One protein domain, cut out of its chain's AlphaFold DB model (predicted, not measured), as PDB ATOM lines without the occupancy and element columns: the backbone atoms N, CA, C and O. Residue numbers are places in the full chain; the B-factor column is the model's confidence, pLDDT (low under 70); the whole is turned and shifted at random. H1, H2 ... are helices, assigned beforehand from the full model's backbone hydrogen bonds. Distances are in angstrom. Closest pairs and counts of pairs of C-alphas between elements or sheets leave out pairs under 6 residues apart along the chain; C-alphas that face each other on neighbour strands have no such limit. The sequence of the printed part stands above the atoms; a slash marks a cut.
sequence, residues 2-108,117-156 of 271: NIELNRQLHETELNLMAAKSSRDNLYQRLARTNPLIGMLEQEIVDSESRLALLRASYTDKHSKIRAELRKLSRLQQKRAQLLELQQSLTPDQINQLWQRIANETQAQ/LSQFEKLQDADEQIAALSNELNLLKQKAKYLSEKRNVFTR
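What this domain is: This is residues 2 to 108 and 117 to 156 of the 271 residues of the protein "Sugar transporter" of Photobacterium damselae subsp. damselae (UniProt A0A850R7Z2). A long rod is made of two pairs of antiparallel helices set end to end: H1 and H5 side by side in one half, and the helical hairpin of H2 and H3 in the other. The shorter H4 stands across near the junction, where its first residues, 91 to 94, pack on residues 27 to 31 of H1; at the two far ends of the rod, residues 56 to 61 and residues 149 to 156 of H5 stick out. The printed part has 147 residues with five named helices, H1 to H5 in order, and no named strand: the class is all helix. It is extended, with a radius of gyration of the C-alphas of 26.4 A and spans of 98 by 27 by 25 A.

Where its parts are: H1, residues 2 to 32, begins at C-alpha 2 at (128.653, 91.957, 77.215) and is 44.7 A long from first to last C-alpha. H2, residues 35 to 57, is 33.7 A long and ends at C-alpha 57 at (48.367, 99.623, 81.091). H3, residues 63 to 88, is 38.4 A long. H4, residues 91 to 107, is 25.1 A long. H5, residues 117 to 156, is the longest at 58.6 A and ends at C-alpha 156 at (142.001, 81.207, 70.643).

How they stand to each other: H1 and H5 touch, their closest C-alphas being those of Leu 16 and Leu 133, 5.8 A apart; they run opposite ways at a shallow tilt of 22 degrees. H1 and H2 meet only through their link. H2 and H3 touch as a helical hairpin, closest at the C-alphas of Ile 44 and Leu 72, 6.3 A apart, and run opposite ways at a shallow tilt of 19 degrees. H4 touches H1 with residues 91 to 94 alone, closest at the C-alphas of Ala 31 and Ile 94, 6.7 A apart, and their lines are about perpendicular at 79 degrees. H1 and H3 are only just apart, at 8.3 A, and so are H4 and H5, also at 8.3 A. H2 and H5 are apart, and H3 and H5 are apart. Every O i to N i+4 pair is within hydrogen-bond range in H1, H2 and H5; in H3 it is 21 of 22 and in H4 12 of 13.

The domain as a whole: The two C-alphas farthest apart are those of Thr 59 and Arg 156, 98.1 A. Residues 109 to 116 are cut out, and C-alphas 108 and 117 are 13.0 A apart across the cut. The links H1 to H2, H2 to H3 and H3 to H4 are tight. The mean pLDDT of the printed part is 84.9, with residues 86 to 108 under 70.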
ATOM      1  N   ASN A   2     129.263  93.229  76.779       74.94
ATOM      2  CA  ASN A   2     128.653  91.957  77.215       74.94
ATOM      3  C   ASN A   2     127.729  92.109  78.442       74.94
ATOM      4  O   ASN A   2     126.629  91.576  78.444       74.94
ATOM      5  N   ILE A   3     128.143  92.914  79.428       85.50
ATOM      6  CA  ILE A   3     127.335  93.226  80.619       85.50
ATOM      7  C   ILE A   3     126.018  93.902  80.218       85.50
ATOM      8  O   ILE A   3     124.962  93.505  80.690       85.50
ATOM      9  N   GLU A   4     126.077  94.857  79.287       88.75
ATOM     10  CA  GLU A   4     124.886  95.560  78.799       88.75
ATOM     11  C   GLU A   4     123.928  94.631  78.044       88.75
ATOM     12  O   GLU A   4     122.728  94.671  78.277       88.75
ATOM     13  N   LEU A   5     124.445  93.734  77.195       89.81
ATOM     14  CA  LEU A   5     123.606  92.762  76.487       89.81
ATOM     15  C   LEU A   5     122.944  91.761  77.445       89.81
ATOM     16  O   LEU A   5     121.778  91.423  77.266       89.81
ATOM     17  N   ASN A   6     123.671  91.295  78.463       90.38
ATOM     18  CA  ASN A   6     123.107  90.417  79.490       90.38
ATOM     19  C   ASN A   6     122.068  91.146  80.346       90.38
ATOM     20  O   ASN A   6     121.052  90.548  80.689       90.38
ATOM     21  N   ARG A   7     122.291  92.431  80.653       93.69
ATOM     22  CA  ARG A   7     121.310  93.279  81.336       93.69
ATOM     23  C   ARG A   7     120.031  93.392  80.510       93.69
ATOM     24  O   ARG A   7     118.969  93.073  81.023       93.69
ATOM     25  N   GLN A   8     120.146  93.725  79.224       92.88
ATOM     26  CA  GLN A   8     119.010  93.799  78.296       92.88
ATOM     27  C   GLN A   8     118.275  92.459  78.159       92.88
ATOM     28  O   GLN A   8     117.050  92.428  78.125       92.88
ATOM     29  N   LEU A   9     118.997  91.336  78.121       94.19
ATOM     30  CA  LEU A   9     118.387  90.003  78.126       94.19
ATOM     31  C   LEU A   9     117.571  89.739  79.393       94.19
ATOM     32  O   LEU A   9     116.448  89.257  79.300       94.19
ATOM     33  N   HIS A  10     118.114  90.063  80.565       94.19
ATOM     34  CA  HIS A  10     117.388  89.898  81.823       94.19
ATOM     35  C   HIS A  10     116.192  90.844  81.920       94.19
ATOM     36  O   HIS A  10     115.113  90.422  82.317       94.19
ATOM     37  N   GLU A  11     116.356  92.106  81.525       95.56
ATOM     38  CA  GLU A  11     115.269  93.085  81.514       95.56
ATOM     39  C   GLU A  11     114.135  92.648  80.576       95.56
ATOM     40  O   GLU A  11     112.977  92.641  80.982       95.56
ATOM     41  N   THR A  12     114.450  92.209  79.353       94.94
ATOM     42  CA  THR A  12     113.440  91.703  78.403       94.94
ATOM     43  C   THR A  12     112.772  90.418  78.889       94.94
ATOM     44  O   THR A  12     111.561  90.263  78.734       94.94
ATOM     45  N   GLU A  13     113.515  89.516  79.530       95.56
ATOM     46  CA  GLU A  13     112.965  88.302  80.137       95.56
ATOM     47  C   GLU A  13     112.008  88.618  81.296       95.56
ATOM     48  O   GLU A  13     110.901  88.076  81.341       95.56
ATOM     49  N   LEU A  14     112.376  89.550  82.179       96.75
ATOM     50  CA  LEU A  14     111.515  90.033  83.260       96.75
ATOM     51  C   LEU A  14     110.264  90.732  82.718       96.75
ATOM     52  O   LEU A  14     109.161  90.454  83.188       96.75
ATOM     53  N   ASN A  15     110.410  91.581  81.700       95.75
ATOM     54  CA  ASN A  15     109.284  92.250  81.049       95.75
ATOM     55  C   ASN A  15     108.325  91.239  80.412       95.75
ATOM     56  O   ASN A  15     107.111  91.378  80.537       95.75
ATOM     57  N   LEU A  16     108.848  90.183  79.782       96.38
ATOM     58  CA  LEU A  16     108.040  89.100  79.226       96.38
ATOM     59  C   LEU A  16     107.290  88.332  80.321       96.38
ATOM     60  O   LEU A  16     106.114  88.007  80.147       96.38
ATOM     61  N   MET A  17     107.940  88.041  81.451       95.25
ATOM     62  CA  MET A  17     107.282  87.405  82.598       95.25
ATOM     63  C   MET A  17     106.184  88.299  83.183       95.25
ATOM     64  O   MET A  17     105.083  87.820  83.452       95.25
ATOM     65  N   ALA A  18     106.454  89.598  83.322       95.06
ATOM     66  CA  ALA A  18     105.480  90.577  83.787       95.06
ATOM     67  C   ALA A  18     104.279  90.682  82.831       95.06
ATOM     68  O   ALA A  18     103.137  90.651  83.288       95.06
ATOM     69  N   ALA A  19     104.514  90.721  81.515       94.19
ATOM     70  CA  ALA A  19     103.461  90.749  80.500       94.19
ATOM     71  C   ALA A  19     102.584  89.486  80.548       94.19
ATOM     72  O   ALA A  19     101.357  89.586  80.583       94.19
ATOM     73  N   LYS A  20     103.195  88.297  80.662       93.38
ATOM     74  CA  LYS A  20     102.463  87.031  80.854       93.38
ATOM     75  C   LYS A  20     101.621  87.044  82.124       93.38
ATOM     76  O   LYS A  20     100.437  86.733  82.070       93.38
ATOM     77  N   SER A  21     102.199  87.473  83.245       92.81
ATOM     78  CA  SER A  21     101.467  87.581  84.508       92.81
ATOM     79  C   SER A  21     100.315  88.585  84.427       92.81
ATOM     80  O   SER A  21      99.274  88.354  85.038       92.81
ATOM     81  N   SER A  22     100.486  89.693  83.700       90.25
ATOM     82  CA  SER A  22      99.434  90.689  83.474       90.25
ATOM     83  C   SER A  22      98.266  90.082  82.697       90.25
ATOM     84  O   SER A  22      97.123  90.159  83.145       90.25
ATOM     85  N   ARG A  23      98.554  89.381  81.595       88.88
ATOM     86  CA  ARG A  23      97.555  88.648  80.808       88.88
ATOM     87  C   ARG A  23      96.831  87.593  81.644       88.88
ATOM     88  O   ARG A  23      95.606  87.535  81.638       88.88
ATOM     89  N   ASP A  24      97.565  86.793  82.413       86.56
ATOM     90  CA  ASP A  24      96.975  85.768  83.280       86.56
ATOM     91  C   ASP A  24      96.075  86.397  84.353       86.56
ATOM     92  O   ASP A  24      95.006  85.874  84.672       86.56
ATOM     93  N   ASN A  25      96.453  87.567  84.872       87.94
ATOM     94  CA  ASN A  25      95.620  88.329  85.789       87.94
ATOM     95  C   ASN A  25      94.351  88.872  85.108       87.94
ATOM     96  O   ASN A  25      93.280  88.815  85.713       87.94
ATOM     97  N   LEU A  26      94.441  89.354  83.862       84.25
ATOM     98  CA  LEU A  26      93.269  89.731  83.064       84.25
ATOM     99  C   LEU A  26      92.334  88.531  82.900       84.25
ATOM    100  O   LEU A  26      91.160  88.639  83.246       84.25
ATOM    101  N   TYR A  27      92.854  87.366  82.508       79.19
ATOM    102  CA  TYR A  27      92.061  86.137  82.427       79.19
ATOM    103  C   TYR A  27      91.402  85.774  83.756       79.19
ATOM    104  O   TYR A  27      90.214  85.465  83.779       79.19
ATOM    105  N   GLN A  28      92.122  85.863  84.878       79.94
ATOM    106  CA  GLN A  28      91.545  85.608  86.199       79.94
ATOM    107  C   GLN A  28      90.433  86.600  86.559       79.94
ATOM    108  O   GLN A  28      89.430  86.199  87.153       79.94
ATOM    109  N   ARG A  29      90.576  87.885  86.209       79.75
ATOM    110  CA  ARG A  29      89.511  88.878  86.409       79.75
ATOM    111  C   ARG A  29      88.304  88.548  85.544       79.75
ATOM    112  O   ARG A  29      87.220  88.449  86.100       79.75
ATOM    113  N   LEU A  30      88.488  88.288  84.249       73.62
ATOM    114  CA  LEU A  30      87.401  87.905  83.338       73.62
ATOM    115  C   LEU A  30      86.703  86.606  83.775       73.62
ATOM    116  O   LEU A  30      85.481  86.510  83.703       73.62
ATOM    117  N   ALA A  31      87.460  85.627  84.268       71.94
ATOM    118  CA  ALA A  31      86.931  84.379  84.813       71.94
ATOM    119  C   ALA A  31      86.053  84.610  86.056       71.94
ATOM    120  O   ALA A  31      85.032  83.947  86.239       71.94
ATOM    121  N   ARG A  32      86.439  85.561  86.918       73.06
ATOM    122  CA  ARG A  32      85.674  85.924  88.122       73.06
ATOM    123  C   ARG A  32      84.462  86.793  87.792       73.06
ATOM    124  O   ARG A  32      83.369  86.529  88.285       73.06
ATOM    125  N   THR A  33      84.639  87.815  86.961       72.25
ATOM    126  CA  THR A  33      83.584  88.737  86.534       72.25
ATOM    127  C   THR A  33      83.061  88.287  85.180       72.25
ATOM    128  O   THR A  33      83.410  88.884  84.167       72.25
ATOM    129  N   ASN A  34      82.264  87.214  85.153       72.44
ATOM    130  CA  ASN A  34      81.694  86.696  83.912       72.44
ATOM    131  C   ASN A  34      80.803  87.780  83.266       72.44
ATOM    132  O   ASN A  34      79.701  88.048  83.757       72.44
ATOM    133  N   PRO A  35      81.249  88.419  82.174       72.62
ATOM    134  CA  PRO A  35      80.538  89.554  81.598       72.62
ATOM    135  C   PRO A  35      79.219  89.125  80.940       72.62
ATOM    136  O   PRO A  35      78.299  89.934  80.852       72.62
ATOM    137  N   LEU A  36      79.070  87.844  80.572       71.31
ATOM    138  CA  LEU A  36      77.808  87.290  80.074       71.31
ATOM    139  C   LEU A  36      76.723  87.286  81.157       71.31
ATOM    140  O   LEU A  36      75.552  87.490  80.849       71.31
ATOM    141  N   ILE A  37      77.101  87.093  82.428       76.81
ATOM    142  CA  ILE A  37      76.165  87.203  83.557       76.81
ATOM    143  C   ILE A  37      75.703  88.655  83.703       76.81
ATOM    144  O   ILE A  37      74.512  88.891  83.868       76.81
ATOM    145  N   GLY A  38      76.616  89.622  83.567       77.19
ATOM    146  CA  GLY A  38      76.271  91.047  83.572       77.19
ATOM    147  C   GLY A  38      75.315  91.436  82.437       77.19
ATOM    148  O   GLY A  38      74.352  92.161  82.670       77.19
ATOM    149  N   MET A  39      75.522  90.899  81.230       75.31
ATOM    150  CA  MET A  39      74.612  91.111  80.093       75.31
ATOM    151  C   MET A  39      73.222  90.533  80.354       75.31
ATOM    152  O   MET A  39      72.214  91.176  80.069       75.31
ATOM    153  N   LEU A  40      73.165  89.324  80.909       82.06
ATOM    154  CA  LEU A  40      71.902  88.666  81.210       82.06
ATOM    155  C   LEU A  40      71.138  89.401  82.317       82.06
ATOM    156  O   LEU A  40      69.919  89.511  82.244       82.06
ATOM    157  N   GLU A  41      71.849  89.944  83.306       84.19
ATOM    158  CA  GLU A  41      71.271  90.808  84.338       84.19
ATOM    159  C   GLU A  41      70.647  92.066  83.723       84.19
ATOM    160  O   GLU A  41      69.519  92.423  84.052       84.19
ATOM    161  N   GLN A  42      71.336  92.700  82.772       84.94
ATOM    162  CA  GLN A  42      70.811  93.873  82.078       84.94
ATOM    163  C   GLN A  42      69.563  93.537  81.242       84.94
ATOM    164  O   GLN A  42      68.568  94.256  81.309       84.94
ATOM    165  N   GLU A  43      69.553  92.406  80.526       86.69
ATOM    166  CA  GLU A  43      68.356  91.934  79.814       86.69
ATOM    167  C   GLU A  43      67.181  91.615  80.756       86.69
ATOM    168  O   GLU A  43      66.020  91.831  80.384       86.69
ATOM    169  N   ILE A  44      67.465  91.100  81.959       90.00
ATOM    170  CA  ILE A  44      66.466  90.854  83.008       90.00
ATOM    171  C   ILE A  44      65.870  92.183  83.473       90.00
ATOM    172  O   ILE A  44      64.648  92.322  83.431       90.00
ATOM    173  N   VAL A  45      66.698  93.173  83.817       92.25
ATOM    174  CA  VAL A  45      66.250  94.515  84.234       92.25
ATOM    175  C   VAL A  45      65.407  95.189  83.141       92.25
ATOM    176  O   VAL A  45      64.343  95.751  83.415       92.25
ATOM    177  N   ASP A  46      65.810  95.071  81.876       92.12
ATOM    178  CA  ASP A  46      65.032  95.583  80.744       92.12
ATOM    179  C   ASP A  46      63.685  94.860  80.588       92.12
ATOM    180  O   ASP A  46      62.677  95.461  80.214       92.12
ATOM    181  N   SER A  47      63.637  93.551  80.842       91.38
ATOM    182  CA  SER A  47      62.391  92.776  80.817       91.38
ATOM    183  C   SER A  47      61.479  93.126  81.998       91.38
ATOM    184  O   SER A  47      60.267  93.260  81.818       91.38
ATOM    185  N   GLU A  48      62.048  93.354  83.182       92.19
ATOM    186  CA  GLU A  48      61.339  93.804  84.383       92.19
ATOM    187  C   GLU A  48      60.737  95.198  84.209       92.19
ATOM    188  O   GLU A  48      59.562  95.405  84.521       92.19
ATOM    189  N   SER A  49      61.493  96.142  83.641       93.81
ATOM    190  CA  SER A  49      60.987  97.487  83.347       93.81
ATOM    191  C   SER A  49      59.838  97.448  82.330       93.81
ATOM    192  O   SER A  49      58.787  98.054  82.558       93.81
ATOM    193  N   ARG A  50      59.964  96.656  81.252       91.25
ATOM    194  CA  ARG A  50      58.872  96.416  80.291       91.25
ATOM    195  C   ARG A  50      57.647  95.807  80.965       91.25
ATOM    196  O   ARG A  50      56.527  96.231  80.680       91.25
ATOM    197  N   LEU A  51      57.842  94.837  81.858       92.19
ATOM    198  CA  LEU A  51      56.763  94.208  82.616       92.19
ATOM    199  C   LEU A  51      56.040  95.220  83.517       92.19
ATOM    200  O   LEU A  51      54.811  95.199  83.575       92.19
ATOM    201  N   ALA A  52      56.774  96.118  84.181       91.75
ATOM    202  CA  ALA A  52      56.202  97.186  84.999       91.75
ATOM    203  C   ALA A  52      55.342  98.150  84.162       91.75
ATOM    204  O   ALA A  52      54.203  98.435  84.531       91.75
ATOM    205  N   LEU A  53      55.835  98.568  82.990       92.69
ATOM    206  CA  LEU A  53      55.075  99.398  82.046       92.69
ATOM    207  C   LEU A  53      53.813  98.684  81.535       92.69
ATOM    208  O   LEU A  53      52.732  99.268  81.492       92.69
ATOM    209  N   LEU A  54      53.920  97.398  81.191       91.50
ATOM    210  CA  LEU A  54      52.783  96.584  80.754       91.50
ATOM    211  C   LEU A  54      51.726  96.431  81.858       91.50
ATOM    212  O   LEU A  54      50.538  96.494  81.557       91.50
ATOM    213  N   ARG A  55      52.131  96.264  83.121       90.56
ATOM    214  CA  ARG A  55      51.207  96.196  84.268       90.56
ATOM    215  C   ARG A  55      50.492  97.517  84.544       90.56
ATOM    216  O   ARG A  55      49.364  97.494  85.021       90.56
ATOM    217  N   ALA A  56      51.107  98.653  84.214       91.19
ATOM    218  CA  ALA A  56      50.459  99.959  84.334       91.19
ATOM    219  C   ALA A  56      49.313 100.150  83.320       91.19
ATOM    220  O   ALA A  56      48.385 100.910  83.580       91.19
ATOM    221  N   SER A  57      49.362  99.470  82.168       88.81
ATOM    222  CA  SER A  57      48.367  99.623  81.091       88.81
ATOM    223  C   SER A  57      47.426  98.427  80.906       88.81
ATOM    224  O   SER A  57      46.386  98.575  80.269       88.81
ATOM    225  N   TYR A  58      47.769  97.240  81.410       91.31
ATOM    226  CA  TYR A  58      47.017  96.003  81.177       91.31
ATOM    227  C   TYR A  58      46.841  95.188  82.467       91.31
ATOM    228  O   TYR A  58      47.703  95.177  83.337       91.31
ATOM    229  N   THR A  59      45.750  94.422  82.558       86.88
ATOM    230  CA  THR A  59      45.501  93.467  83.655       86.88
ATOM    231  C   THR A  59      46.393  92.227  83.549       86.88
ATOM    232  O   THR A  59      46.661  91.756  82.444       86.88
ATOM    233  N   ASP A  60      46.744  91.604  84.680       82.06
ATOM    234  CA  ASP A  60      47.648  90.440  84.776       82.06
ATOM    235  C   ASP A  60      47.308  89.241  83.862       82.06
ATOM    236  O   ASP A  60      48.179  88.440  83.521       82.06
ATOM    237  N   LYS A  61      46.053  89.106  83.410       85.00
ATOM    238  CA  LYS A  61      45.619  88.034  82.488       85.00
ATOM    239  C   LYS A  61      45.975  88.298  81.014       85.00
ATOM    240  O   LYS A  61      45.850  87.394  80.175       85.00
ATOM    241  N   HIS A  62      46.429  89.506  80.679       91.06
ATOM    242  CA  HIS A  62      46.728  89.914  79.310       91.06
ATOM    243  C   HIS A  62      47.865  89.076  78.695       91.06
ATOM    244  O   HIS A  62      48.848  88.724  79.353       91.06
ATOM    245  N   SER A  63      47.737  88.726  77.412       91.06
ATOM    246  CA  SER A  63      48.672  87.827  76.716       91.06
ATOM    247  C   SER A  63      50.110  88.358  76.700       91.06
ATOM    248  O   SER A  63      51.042  87.574  76.883       91.06
ATOM    249  N   LYS A  64      50.287  89.680  76.558       89.25
ATOM    250  CA  LYS A  64      51.606  90.339  76.553       89.25
ATOM    251  C   LYS A  64      52.328  90.223  77.902       89.25
ATOM    252  O   LYS A  64      53.515  89.925  77.915       89.25
ATOM    253  N   ILE A  65      51.613  90.356  79.024       90.62
ATOM    254  CA  ILE A  65      52.189  90.185  80.371       90.62
ATOM    255  C   ILE A  65      52.635  88.733  80.568       90.62
ATOM    256  O   ILE A  65      53.762  88.476  80.981       90.62
ATOM    257  N   ARG A  66      51.796  87.762  80.181       90.25
ATOM    258  CA  ARG A  66      52.154  86.333  80.241       90.25
ATOM    259  C   ARG A  66      53.325  85.963  79.330       90.25
ATOM    260  O   ARG A  66      54.007  84.978  79.606       90.25
ATOM    261  N   ALA A  67      53.512  86.665  78.215       91.06
ATOM    262  CA  ALA A  67      54.646  86.456  77.321       91.06
ATOM    263  C   ALA A  67      55.945  86.994  77.941       91.06
ATOM    264  O   ALA A  67      56.925  86.252  78.005       91.06
ATOM    265  N   GLU A  68      55.931  88.220  78.470       91.69
ATOM    266  CA  GLU A  68      57.111  88.825  79.101       91.69
ATOM    267  C   GLU A  68      57.503  88.082  80.389       91.69
ATOM    268  O   GLU A  68      58.676  87.807  80.604       91.69
ATOM    269  N   LEU A  69      56.533  87.620  81.187       91.62
ATOM    270  CA  LEU A  69      56.803  86.826  82.391       91.62
ATOM    271  C   LEU A  69      57.466  85.473  82.070       91.62
ATOM    272  O   LEU A  69      58.384  85.051  82.769       91.62
ATOM    273  N   ARG A  70      57.062  84.818  80.971       92.00
ATOM    274  CA  ARG A  70      57.735  83.608  80.459       92.00
ATOM    275  C   ARG A  70      59.136  83.901  79.925       92.00
ATOM    276  O   ARG A  70      60.014  83.046  80.009       92.00
ATOM    277  N   LYS A  71      59.346  85.075  79.328       91.56
ATOM    278  CA  LYS A  71      60.672  85.510  78.879       91.56
ATOM    279  C   LYS A  71      61.590  85.718  80.082       91.56
ATOM    280  O   LYS A  71      62.674  85.144  80.112       91.56
ATOM    281  N   LEU A  72      61.119  86.439  81.092       92.19
ATOM    282  CA  LEU A  72      61.843  86.696  82.330       92.19
ATOM    283  C   LEU A  72      62.203  85.392  83.053       92.19
ATOM    284  O   LEU A  72      63.364  85.196  83.402       92.19
ATOM    285  N   SER A  73      61.265  84.445  83.181       92.81
ATOM    286  CA  SER A  73      61.554  83.150  83.813       92.81
ATOM    287  C   SER A  73      62.636  82.359  83.067       92.81
ATOM    288  O   SER A  73      63.492  81.741  83.692       92.81
ATOM    289  N   ARG A  74      62.638  82.400  81.725       93.12
ATOM    290  CA  ARG A  74      63.688  81.771  80.906       93.12
ATOM    291  C   ARG A  74      65.048  82.435  81.116       93.12
ATOM    292  O   ARG A  74      66.046  81.731  81.231       93.12
ATOM    293  N   LEU A  75      65.092  83.767  81.176       91.44
ATOM    294  CA  LEU A  75      66.330  84.512  81.430       91.44
ATOM    295  C   LEU A  75      66.890  84.197  82.826       91.44
ATOM    296  O   LEU A  75      68.077  83.905  82.956       91.44
ATOM    297  N   GLN A  76      66.037  84.142  83.853       90.12
ATOM    298  CA  GLN A  76      66.431  83.753  85.211       90.12
ATOM    299  C   GLN A  76      66.951  82.310  85.291       90.12
ATOM    300  O   GLN A  76      67.961  82.056  85.945       90.12
ATOM    301  N   GLN A  77      66.314  81.362  84.593       91.31
ATOM    302  CA  GLN A  77      66.797  79.978  84.508       91.31
ATOM    303  C   GLN A  77      68.170  79.897  83.835       91.31
ATOM    304  O   GLN A  77      69.073  79.241  84.351       91.31
ATOM    305  N   LYS A  78      68.357  80.614  82.720       86.12
ATOM    306  CA  LYS A  78      69.645  80.683  82.018       86.12
ATOM    307  C   LYS A  78      70.742  81.273  82.911       86.12
ATOM    308  O   LYS A  78      71.869  80.790  82.896       86.12
ATOM    309  N   ARG A  79      70.409  82.268  83.738       85.69
ATOM    310  CA  ARG A  79      71.331  82.869  84.716       85.69
ATOM    311  C   ARG A  79      71.780  81.851  85.755       85.69
ATOM    312  O   ARG A  79      72.974  81.738  86.008       85.69
ATOM    313  N   ALA A  80      70.835  81.106  86.325       85.19
ATOM    314  CA  ALA A  80      71.126  80.071  87.315       85.19
ATOM    315  C   ALA A  80      72.044  78.979  86.740       85.19
ATOM    316  O   ALA A  80      73.038  78.632  87.368       85.19
ATOM    317  N   GLN A  81      71.777  78.529  85.511       85.19
ATOM    318  CA  GLN A  81      72.622  77.554  84.812       85.19
ATOM    319  C   GLN A  81      74.053  78.065  84.591       85.19
ATOM    320  O   GLN A  81      75.011  77.316  84.766       85.19
ATOM    321  N   LEU A  82      74.222  79.339  84.221       79.19
ATOM    322  CA  LEU A  82      75.552  79.930  84.026       79.19
ATOM    323  C   LEU A  82      76.326  80.101  85.341       79.19
ATOM    324  O   LEU A  82      77.538  79.901  85.356       79.19
ATOM    325  N   LEU A  83      75.639  80.447  86.433       78.75
ATOM    326  CA  LEU A  83      76.228  80.528  87.774       78.75
ATOM    327  C   LEU A  83      76.698  79.154  88.269       78.75
ATOM    328  O   LEU A  83      77.784  79.045  88.834       78.75
ATOM    329  N   GLU A  84      75.911  78.109  88.021       80.38
ATOM    330  CA  GLU A  84      76.265  76.725  88.352       80.38
ATOM    331  C   GLU A  84      77.472  76.245  87.531       80.38
ATOM    332  O   GLU A  84      78.438  75.724  88.089       80.38
ATOM    333  N   LEU A  85      77.488  76.528  86.220       73.25
ATOM    334  CA  LEU A  85      78.653  76.262  85.373       73.25
ATOM    335  C   LEU A  85      79.904  76.982  85.895       73.25
ATOM    336  O   LEU A  85      80.966  76.370  85.974       73.25
ATOM    337  N   GLN A  86      79.793  78.250  86.301       67.69
ATOM    338  CA  GLN A  86      80.926  79.034  86.805       67.69
ATOM    339  C   GLN A  86      81.585  78.410  88.044       67.69
ATOM    340  O   GLN A  86      82.805  78.466  88.171       67.69
ATOM    341  N   GLN A  87      80.810  77.793  88.938       67.69
ATOM    342  CA  GLN A  87      81.342  77.138  90.140       67.69
ATOM    343  C   GLN A  87      82.154  75.870  89.829       67.69
ATOM    344  O   GLN A  87      82.940  75.428  90.664       67.69
ATOM    345  N   SER A  88      81.990  75.304  88.630       63.72
ATOM    346  CA  SER A  88      82.604  74.037  88.214       63.72
ATOM    347  C   SER A  88      83.793  74.180  87.252       63.72
ATOM    348  O   SER A  88      84.515  73.210  87.025       63.72
ATOM    349  N   LEU A  89      84.008  75.367  86.675       62.16
ATOM    350  CA  LEU A  89      84.980  75.571  85.597       62.16
ATOM    351  C   LEU A  89      86.386  75.884  86.126       62.16
ATOM    352  O   LEU A  89      86.581  76.779  86.950       62.16
ATOM    353  N   THR A  90      87.391  75.191  85.585       62.72
ATOM    354  CA  THR A  90      88.808  75.510  85.805       62.72
ATOM    355  C   THR A  90      89.279  76.636  84.867       62.72
ATOM    356  O   THR A  90      88.716  76.806  83.780       62.72
ATOM    357  N   PRO A  91      90.328  77.407  85.228       59.09
ATOM    358  CA  PRO A  91      90.834  78.521  84.412       59.09
ATOM    359  C   PRO A  91      91.154  78.155  82.949       59.09
ATOM    360  O   PRO A  91      90.920  78.959  82.051       59.09
ATOM    361  N   ASP A  92      91.609  76.926  82.686       62.44
ATOM    362  CA  ASP A  92      91.919  76.448  81.329       62.44
ATOM    363  C   ASP A  92      90.675  76.182  80.470       62.44
ATOM    364  O   ASP A  92      90.678  76.413  79.259       62.44
ATOM    365  N   GLN A  93      89.575  75.738  81.077       65.25
ATOM    366  CA  GLN A  93      88.315  75.517  80.357       65.25
ATOM    367  C   GLN A  93      87.654  76.841  79.966       65.25
ATOM    368  O   GLN A  93      86.992  76.935  78.930       65.25
ATOM    369  N   ILE A  94      87.890  77.885  80.763       62.25
ATOM    370  CA  ILE A  94      87.450  79.251  80.484       62.25
ATOM    371  C   ILE A  94      88.153  79.783  79.224       62.25
ATOM    372  O   ILE A  94      87.480  80.333  78.355       62.25
ATOM    373  N   ASN A  95      89.452  79.516  79.041       62.50
ATOM    374  CA  ASN A  95      90.179  79.866  77.810       62.50
ATOM    375  C   ASN A  95      89.557  79.228  76.556       62.50
ATOM    376  O   ASN A  95      89.374  79.897  75.539       62.50
ATOM    377  N   GLN A  96      89.171  77.952  76.626       67.06
ATOM    378  CA  GLN A  96      88.547  77.245  75.498       67.06
ATOM    379  C   GLN A  96      87.117  77.722  75.199       67.06
ATOM    380  O   GLN A  96      86.663  77.683  74.053       67.06
ATOM    381  N   LEU A  97      86.371  78.145  76.222       65.62
ATOM    382  CA  LEU A  97      85.063  78.788  76.061       65.62
ATOM    383  C   LEU A  97      85.207  80.154  75.385       65.62
ATOM    384  O   LEU A  97      84.476  80.438  74.441       65.62
ATOM    385  N   TRP A  98      86.190  80.953  75.798       65.25
ATOM    386  CA  TRP A  98      86.436  82.266  75.206       65.25
ATOM    387  C   TRP A  98      86.924  82.200  73.768       65.25
ATOM    388  O   TRP A  98      86.441  82.972  72.950       65.25
ATOM    389  N   GLN A  99      87.802  81.256  73.423       64.31
ATOM    390  CA  GLN A  99      88.213  81.050  72.029       64.31
ATOM    391  C   GLN A  99      87.019  80.702  71.129       64.31
ATOM    392  O   GLN A  99      86.932  81.177  70.000       64.31
ATOM    393  N   ARG A 100      86.055  79.921  71.636       66.75
ATOM    394  CA  ARG A 100      84.816  79.623  70.904       66.75
ATOM    395  C   ARG A 100      83.918  80.848  70.763       66.75
ATOM    396  O   ARG A 100      83.471  81.121  69.656       66.75
ATOM    397  N   ILE A 101      83.716  81.605  71.843       64.44
ATOM    398  CA  ILE A 101      82.908  82.832  71.819       64.44
ATOM    399  C   ILE A 101      83.538  83.871  70.888       64.44
ATOM    400  O   ILE A 101      82.821  84.459  70.091       64.44
ATOM    401  N   ALA A 102      84.855  84.078  70.916       61.00
ATOM    402  CA  ALA A 102      85.544  85.007  70.016       61.00
ATOM    403  C   ALA A 102      85.291  84.661  68.538       61.00
ATOM    404  O   ALA A 102      84.890  85.525  67.757       61.00
ATOM    405  N   ASN A 103      85.409  83.378  68.186       64.75
ATOM    406  CA  ASN A 103      85.146  82.897  66.830       64.75
ATOM    407  C   ASN A 103      83.667  83.053  66.421       64.75
ATOM    408  O   ASN A 103      83.373  83.348  65.266       64.75
ATOM    409  N   GLU A 104      82.732  82.880  67.359       63.69
ATOM    410  CA  GLU A 104      81.286  82.998  67.120       63.69
ATOM    411  C   GLU A 104      80.827  84.468  67.039       63.69
ATOM    412  O   GLU A 104      80.051  84.843  66.159       63.69
ATOM    413  N   THR A 105      81.383  85.342  67.882       58.78
ATOM    414  CA  THR A 105      81.075  86.785  67.909       58.78
ATOM    415  C   THR A 105      81.579  87.487  66.645       58.78
ATOM    416  O   THR A 105      80.944  88.422  66.163       58.78
ATOM    417  N   GLN A 106      82.676  87.003  66.052       55.38
ATOM    418  CA  GLN A 106      83.184  87.509  64.775       55.38
ATOM    419  C   GLN A 106      82.283  87.136  63.582       55.38
ATOM    420  O   GLN A 106      82.275  87.847  62.578       55.38
ATOM    421  N   ALA A 107      81.472  86.077  63.704       53.03
ATOM    422  CA  ALA A 107      80.477  85.687  62.702       53.03
ATOM    423  C   ALA A 107      79.134  86.433  62.850       53.03
ATOM    424  O   ALA A 107      78.383  86.551  61.882       53.03
ATOM    425  N   GLN A 108      78.828  86.962  64.038       48.59
ATOM    426  CA  GLN A 108      77.592  87.691  64.347       48.59
ATOM    427  C   GLN A 108      77.917  89.010  65.055       48.59
ATOM    428  O   GLN A 108      77.598  89.207  66.229       48.59
ATOM    429  N   LEU A 117      83.986  93.976  73.790       76.56
ATOM    430  CA  LEU A 117      84.943  94.336  72.755       76.56
ATOM    431  C   LEU A 117      86.197  94.971  73.368       76.56
ATOM    432  O   LEU A 117      87.300  94.528  73.074       76.56
ATOM    433  N   SER A 118      86.028  95.903  74.314       82.12
ATOM    434  CA  SER A 118      87.164  96.549  74.989       82.12
ATOM    435  C   SER A 118      88.021  95.599  75.840       82.12
ATOM    436  O   SER A 118      89.205  95.852  76.047       82.12
ATOM    437  N   GLN A 119      87.447  94.514  76.377       81.00
ATOM    438  CA  GLN A 119      88.210  93.528  77.152       81.00
ATOM    439  C   GLN A 119      88.943  92.545  76.240       81.00
ATOM    440  O   GLN A 119      90.044  92.110  76.574       81.00
ATOM    441  N   PHE A 120      88.342  92.206  75.098       79.25
ATOM    442  CA  PHE A 120      88.988  91.393  74.077       79.25
ATOM    443  C   PHE A 120      90.168  92.134  73.445       79.25
ATOM    444  O   PHE A 120      91.246  91.564  73.343       79.25
ATOM    445  N   GLU A 121      89.993  93.418  73.128       85.06
ATOM    446  CA  GLU A 121      91.059  94.296  72.630       85.06
ATOM    447  C   GLU A 121      92.252  94.319  73.598       85.06
ATOM    448  O   GLU A 121      93.369  94.016  73.203       85.06
ATOM    449  N   LYS A 122      92.012  94.500  74.904       86.75
ATOM    450  CA  LYS A 122      93.080  94.441  75.922       86.75
ATOM    451  C   LYS A 122      93.792  93.093  76.011       86.75
ATOM    452  O   LYS A 122      94.970  93.051  76.360       86.75
ATOM    453  N   LEU A 123      93.079  91.988  75.787       86.81
ATOM    454  CA  LEU A 123      93.683  90.654  75.765       86.81
ATOM    455  C   LEU A 123      94.535  90.462  74.513       86.81
ATOM    456  O   LEU A 123      95.652  89.962  74.619       86.81
ATOM    457  N   GLN A 124      94.032  90.905  73.363       87.38
ATOM    458  CA  GLN A 124      94.771  90.889  72.110       87.38
ATOM    459  C   GLN A 124      96.045  91.736  72.216       87.38
ATOM    460  O   GLN A 124      97.123  91.228  71.919       87.38
ATOM    461  N   ASP A 125      95.952  92.959  72.737       90.25
ATOM    462  CA  ASP A 125      97.107  93.831  72.980       90.25
ATOM    463  C   ASP A 125      98.143  93.156  73.892       90.25
ATOM    464  O   ASP A 125      99.350  93.231  73.651       90.25
ATOM    465  N   ALA A 126      97.686  92.462  74.942       90.62
ATOM    466  CA  ALA A 126      98.567  91.743  75.856       90.62
ATOM    467  C   ALA A 126      99.276  90.559  75.173       90.62
ATOM    468  O   ALA A 126     100.471  90.346  75.400       90.62
ATOM    469  N   ASP A 127      98.577  89.799  74.329       90.00
ATOM    470  CA  ASP A 127      99.167  88.697  73.564       90.00
ATOM    471  C   ASP A 127     100.139  89.205  72.486       90.00
ATOM    472  O   ASP A 127     101.230  88.647  72.333       90.00
ATOM    473  N   GLU A 128      99.807  90.299  71.798       93.81
ATOM    474  CA  GLU A 128     100.699  90.971  70.849       93.81
ATOM    475  C   GLU A 128     101.970  91.479  71.543       93.81
ATOM    476  O   GLU A 128     103.082  91.262  71.049       93.81
ATOM    477  N   GLN A 129     101.843  92.063  72.739       94.62
ATOM    478  CA  GLN A 129     102.985  92.494  73.543       94.62
ATOM    479  C   GLN A 129     103.874  91.312  73.963       94.62
ATOM    480  O   GLN A 129     105.104  91.402  73.891       94.62
ATOM    481  N   ILE A 130     103.281  90.185  74.370       96.00
ATOM    482  CA  ILE A 130     104.028  88.961  74.695       96.00
ATOM    483  C   ILE A 130     104.754  88.431  73.456       96.00
ATOM    484  O   ILE A 130     105.925  88.054  73.553       96.00
ATOM    485  N   ALA A 131     104.094  88.416  72.295       95.88
ATOM    486  CA  ALA A 131     104.695  87.982  71.041       95.88
ATOM    487  C   ALA A 131     105.894  88.869  70.668       95.88
ATOM    488  O   ALA A 131     106.982  88.347  70.404       95.88
ATOM    489  N   ALA A 132     105.736  90.194  70.740       96.62
ATOM    490  CA  ALA A 132     106.797  91.162  70.477       96.62
ATOM    491  C   ALA A 132     108.007  90.963  71.405       96.62
ATOM    492  O   ALA A 132     109.125  90.771  70.920       96.62
ATOM    493  N   LEU A 133     107.783  90.901  72.724       96.75
ATOM    494  CA  LEU A 133     108.844  90.673  73.715       96.75
ATOM    495  C   LEU A 133     109.526  89.313  73.529       96.75
ATOM    496  O   LEU A 133     110.736  89.192  73.702       96.75
ATOM    497  N   SER A 134     108.775  88.275  73.151       96.88
ATOM    498  CA  SER A 134     109.342  86.943  72.914       96.88
ATOM    499  C   SER A 134     110.268  86.918  71.696       96.88
ATOM    500  O   SER A 134     111.335  86.299  71.734       96.88
ATOM    501  N   ASN A 135     109.897  87.642  70.637       97.38
ATOM    502  CA  ASN A 135     110.705  87.786  69.436       97.38
ATOM    503  C   ASN A 135     111.971  88.593  69.727       97.38
ATOM    504  O   ASN A 135     113.066  88.166  69.356       97.38
ATOM    505  N   GLU A 136     111.844  89.706  70.448       95.38
ATOM    506  CA  GLU A 136     112.984  90.514  70.884       95.38
ATOM    507  C   GLU A 136     113.975  89.689  71.719       95.38
ATOM    508  O   GLU A 136     115.172  89.659  71.422       95.38
ATOM    509  N   LEU A 137     113.477  88.935  72.701       96.75
ATOM    510  CA  LEU A 137     114.280  88.050  73.544       96.75
ATOM    511  C   LEU A 137     115.037  87.016  72.691       96.75
ATOM    512  O   LEU A 137     116.241  86.806  72.870       96.75
ATOM    513  N   ASN A 138     114.365  86.394  71.720       97.31
ATOM    514  CA  ASN A 138     114.993  85.434  70.813       97.31
ATOM    515  C   ASN A 138     116.118  86.066  69.977       97.31
ATOM    516  O   ASN A 138     117.201  85.483  69.870       97.31
ATOM    517  N   LEU A 139     115.905  87.270  69.439       96.44
ATOM    518  CA  LEU A 139     116.928  88.011  68.693       96.44
ATOM    519  C   LEU A 139     118.130  88.363  69.578       96.44
ATOM    520  O   LEU A 139     119.282  88.150  69.184       96.44
ATOM    521  N   LEU A 140     117.882  88.841  70.801       95.50
ATOM    522  CA  LEU A 140     118.936  89.141  71.770       95.50
ATOM    523  C   LEU A 140     119.735  87.886  72.147       95.50
ATOM    524  O   LEU A 140     120.966  87.939  72.190       95.50
ATOM    525  N   LYS A 141     119.072  86.737  72.337       95.44
ATOM    526  CA  LYS A 141     119.734  85.449  72.609       95.44
ATOM    527  C   LYS A 141     120.634  85.015  71.457       95.44
ATOM    528  O   LYS A 141     121.772  84.605  71.690       95.44
ATOM    529  N   GLN A 142     120.163  85.132  70.216       96.19
ATOM    530  CA  GLN A 142     120.971  84.814  69.035       96.19
ATOM    531  C   GLN A 142     122.194  85.730  68.929       96.19
ATOM    532  O   GLN A 142     123.314  85.250  68.739       96.19
ATOM    533  N   LYS A 143     122.008  87.039  69.137       94.06
ATOM    534  CA  LYS A 143     123.103  88.018  69.156       94.06
ATOM    535  C   LYS A 143     124.124  87.710  70.254       94.06
ATOM    536  O   LYS A 143     125.328  87.772  70.003       94.06
ATOM    537  N   ALA A 144     123.667  87.334  71.448       94.38
ATOM    538  CA  ALA A 144     124.538  86.946  72.556       94.38
ATOM    539  C   ALA A 144     125.350  85.687  72.233       94.38
ATOM    540  O   ALA A 144     126.563  85.662  72.462       94.38
ATOM    541  N   LYS A 145     124.712  84.674  71.637       94.31
ATOM    542  CA  LYS A 145     125.383  83.448  71.193       94.31
ATOM    543  C   LYS A 145     126.460  83.747  70.149       94.31
ATOM    544  O   LYS A 145     127.610  83.364  70.349       94.31
ATOM    545  N   TYR A 146     126.118  84.512  69.113       94.56
ATOM    546  CA  TYR A 146     127.055  84.927  68.066       94.56
ATOM    547  C   TYR A 146     128.281  85.657  68.638       94.56
ATOM    548  O   TYR A 146     129.424  85.337  68.306       94.56
ATOM    549  N   LEU A 147     128.068  86.617  69.546       93.50
ATOM    550  CA  LEU A 147     129.167  87.357  70.174       93.50
ATOM    551  C   LEU A 147     130.027  86.473  71.084       93.50
ATOM    552  O   LEU A 147     131.245  86.645  71.122       93.50
ATOM    553  N   SER A 148     129.418  85.525  71.801       91.00
ATOM    554  CA  SER A 148     130.144  84.568  72.640       91.00
ATOM    555  C   SER A 148     131.037  83.649  71.805       91.00
ATOM    556  O   SER A 148     132.217  83.480  72.119       91.00
ATOM    557  N   GLU A 149     130.513  83.114  70.700       94.06
ATOM    558  CA  GLU A 149     131.272  82.289  69.757       94.06
ATOM    559  C   GLU A 149     132.433  83.074  69.150       94.06
ATOM    560  O   GLU A 149     133.583  82.637  69.230       94.06
ATOM    561  N   LYS A 150     132.165  84.280  68.635       93.69
ATOM    562  CA  LYS A 150     133.194  85.144  68.047       93.69
ATOM    563  C   LYS A 150     134.296  85.486  69.052       93.69
ATOM    564  O   LYS A 150     135.473  85.424  68.711       93.69
ATOM    565  N   ARG A 151     133.933  85.780  70.307       92.56
ATOM    566  CA  ARG A 151     134.898  86.004  71.395       92.56
ATOM    567  C   ARG A 151     135.778  84.777  71.621       92.56
ATOM    568  O   ARG A 151     136.989  84.923  71.705       92.56
ATOM    569  N   ASN A 152     135.197  83.581  71.681       93.44
ATOM    570  CA  ASN A 152     135.967  82.352  71.880       93.44
ATOM    571  C   ASN A 152     136.959  82.110  70.733       93.44
ATOM    572  O   ASN A 152     138.084  81.677  70.986       93.44
ATOM    573  N   VAL A 153     136.567  82.412  69.491       95.62
ATOM    574  CA  VAL A 153     137.473  82.356  68.335       95.62
ATOM    575  C   VAL A 153     138.606  83.370  68.483       95.62
ATOM    576  O   VAL A 153     139.768  82.979  68.383       95.62
ATOM    577  N   PHE A 154     138.299  84.633  68.793       95.75
ATOM    578  CA  PHE A 154     139.322  85.661  69.002       95.75
ATOM    579  C   PHE A 154     140.292  85.303  70.129       95.75
ATOM    580  O   PHE A 154     141.494  85.391  69.927       95.75
ATOM    581  N   THR A 155     139.808  84.812  71.271       96.44
ATOM    582  CA  THR A 155     140.676  84.387  72.380       96.44
ATOM    583  C   THR A 155     141.600  83.233  71.983       96.44
ATOM    584  O   THR A 155     142.749  83.183  72.421       96.44
ATOM    585  N   ARG A 156     141.134  82.282  71.162       96.38
ATOM    586  CA  ARG A 156     142.001  81.207  70.643       96.38
ATOM    587  C   ARG A 156     143.057  81.758  69.690       96.38
ATOM    588  O   ARG A 156     144.216  81.376  69.812       96.38
TER     589      ARG A 156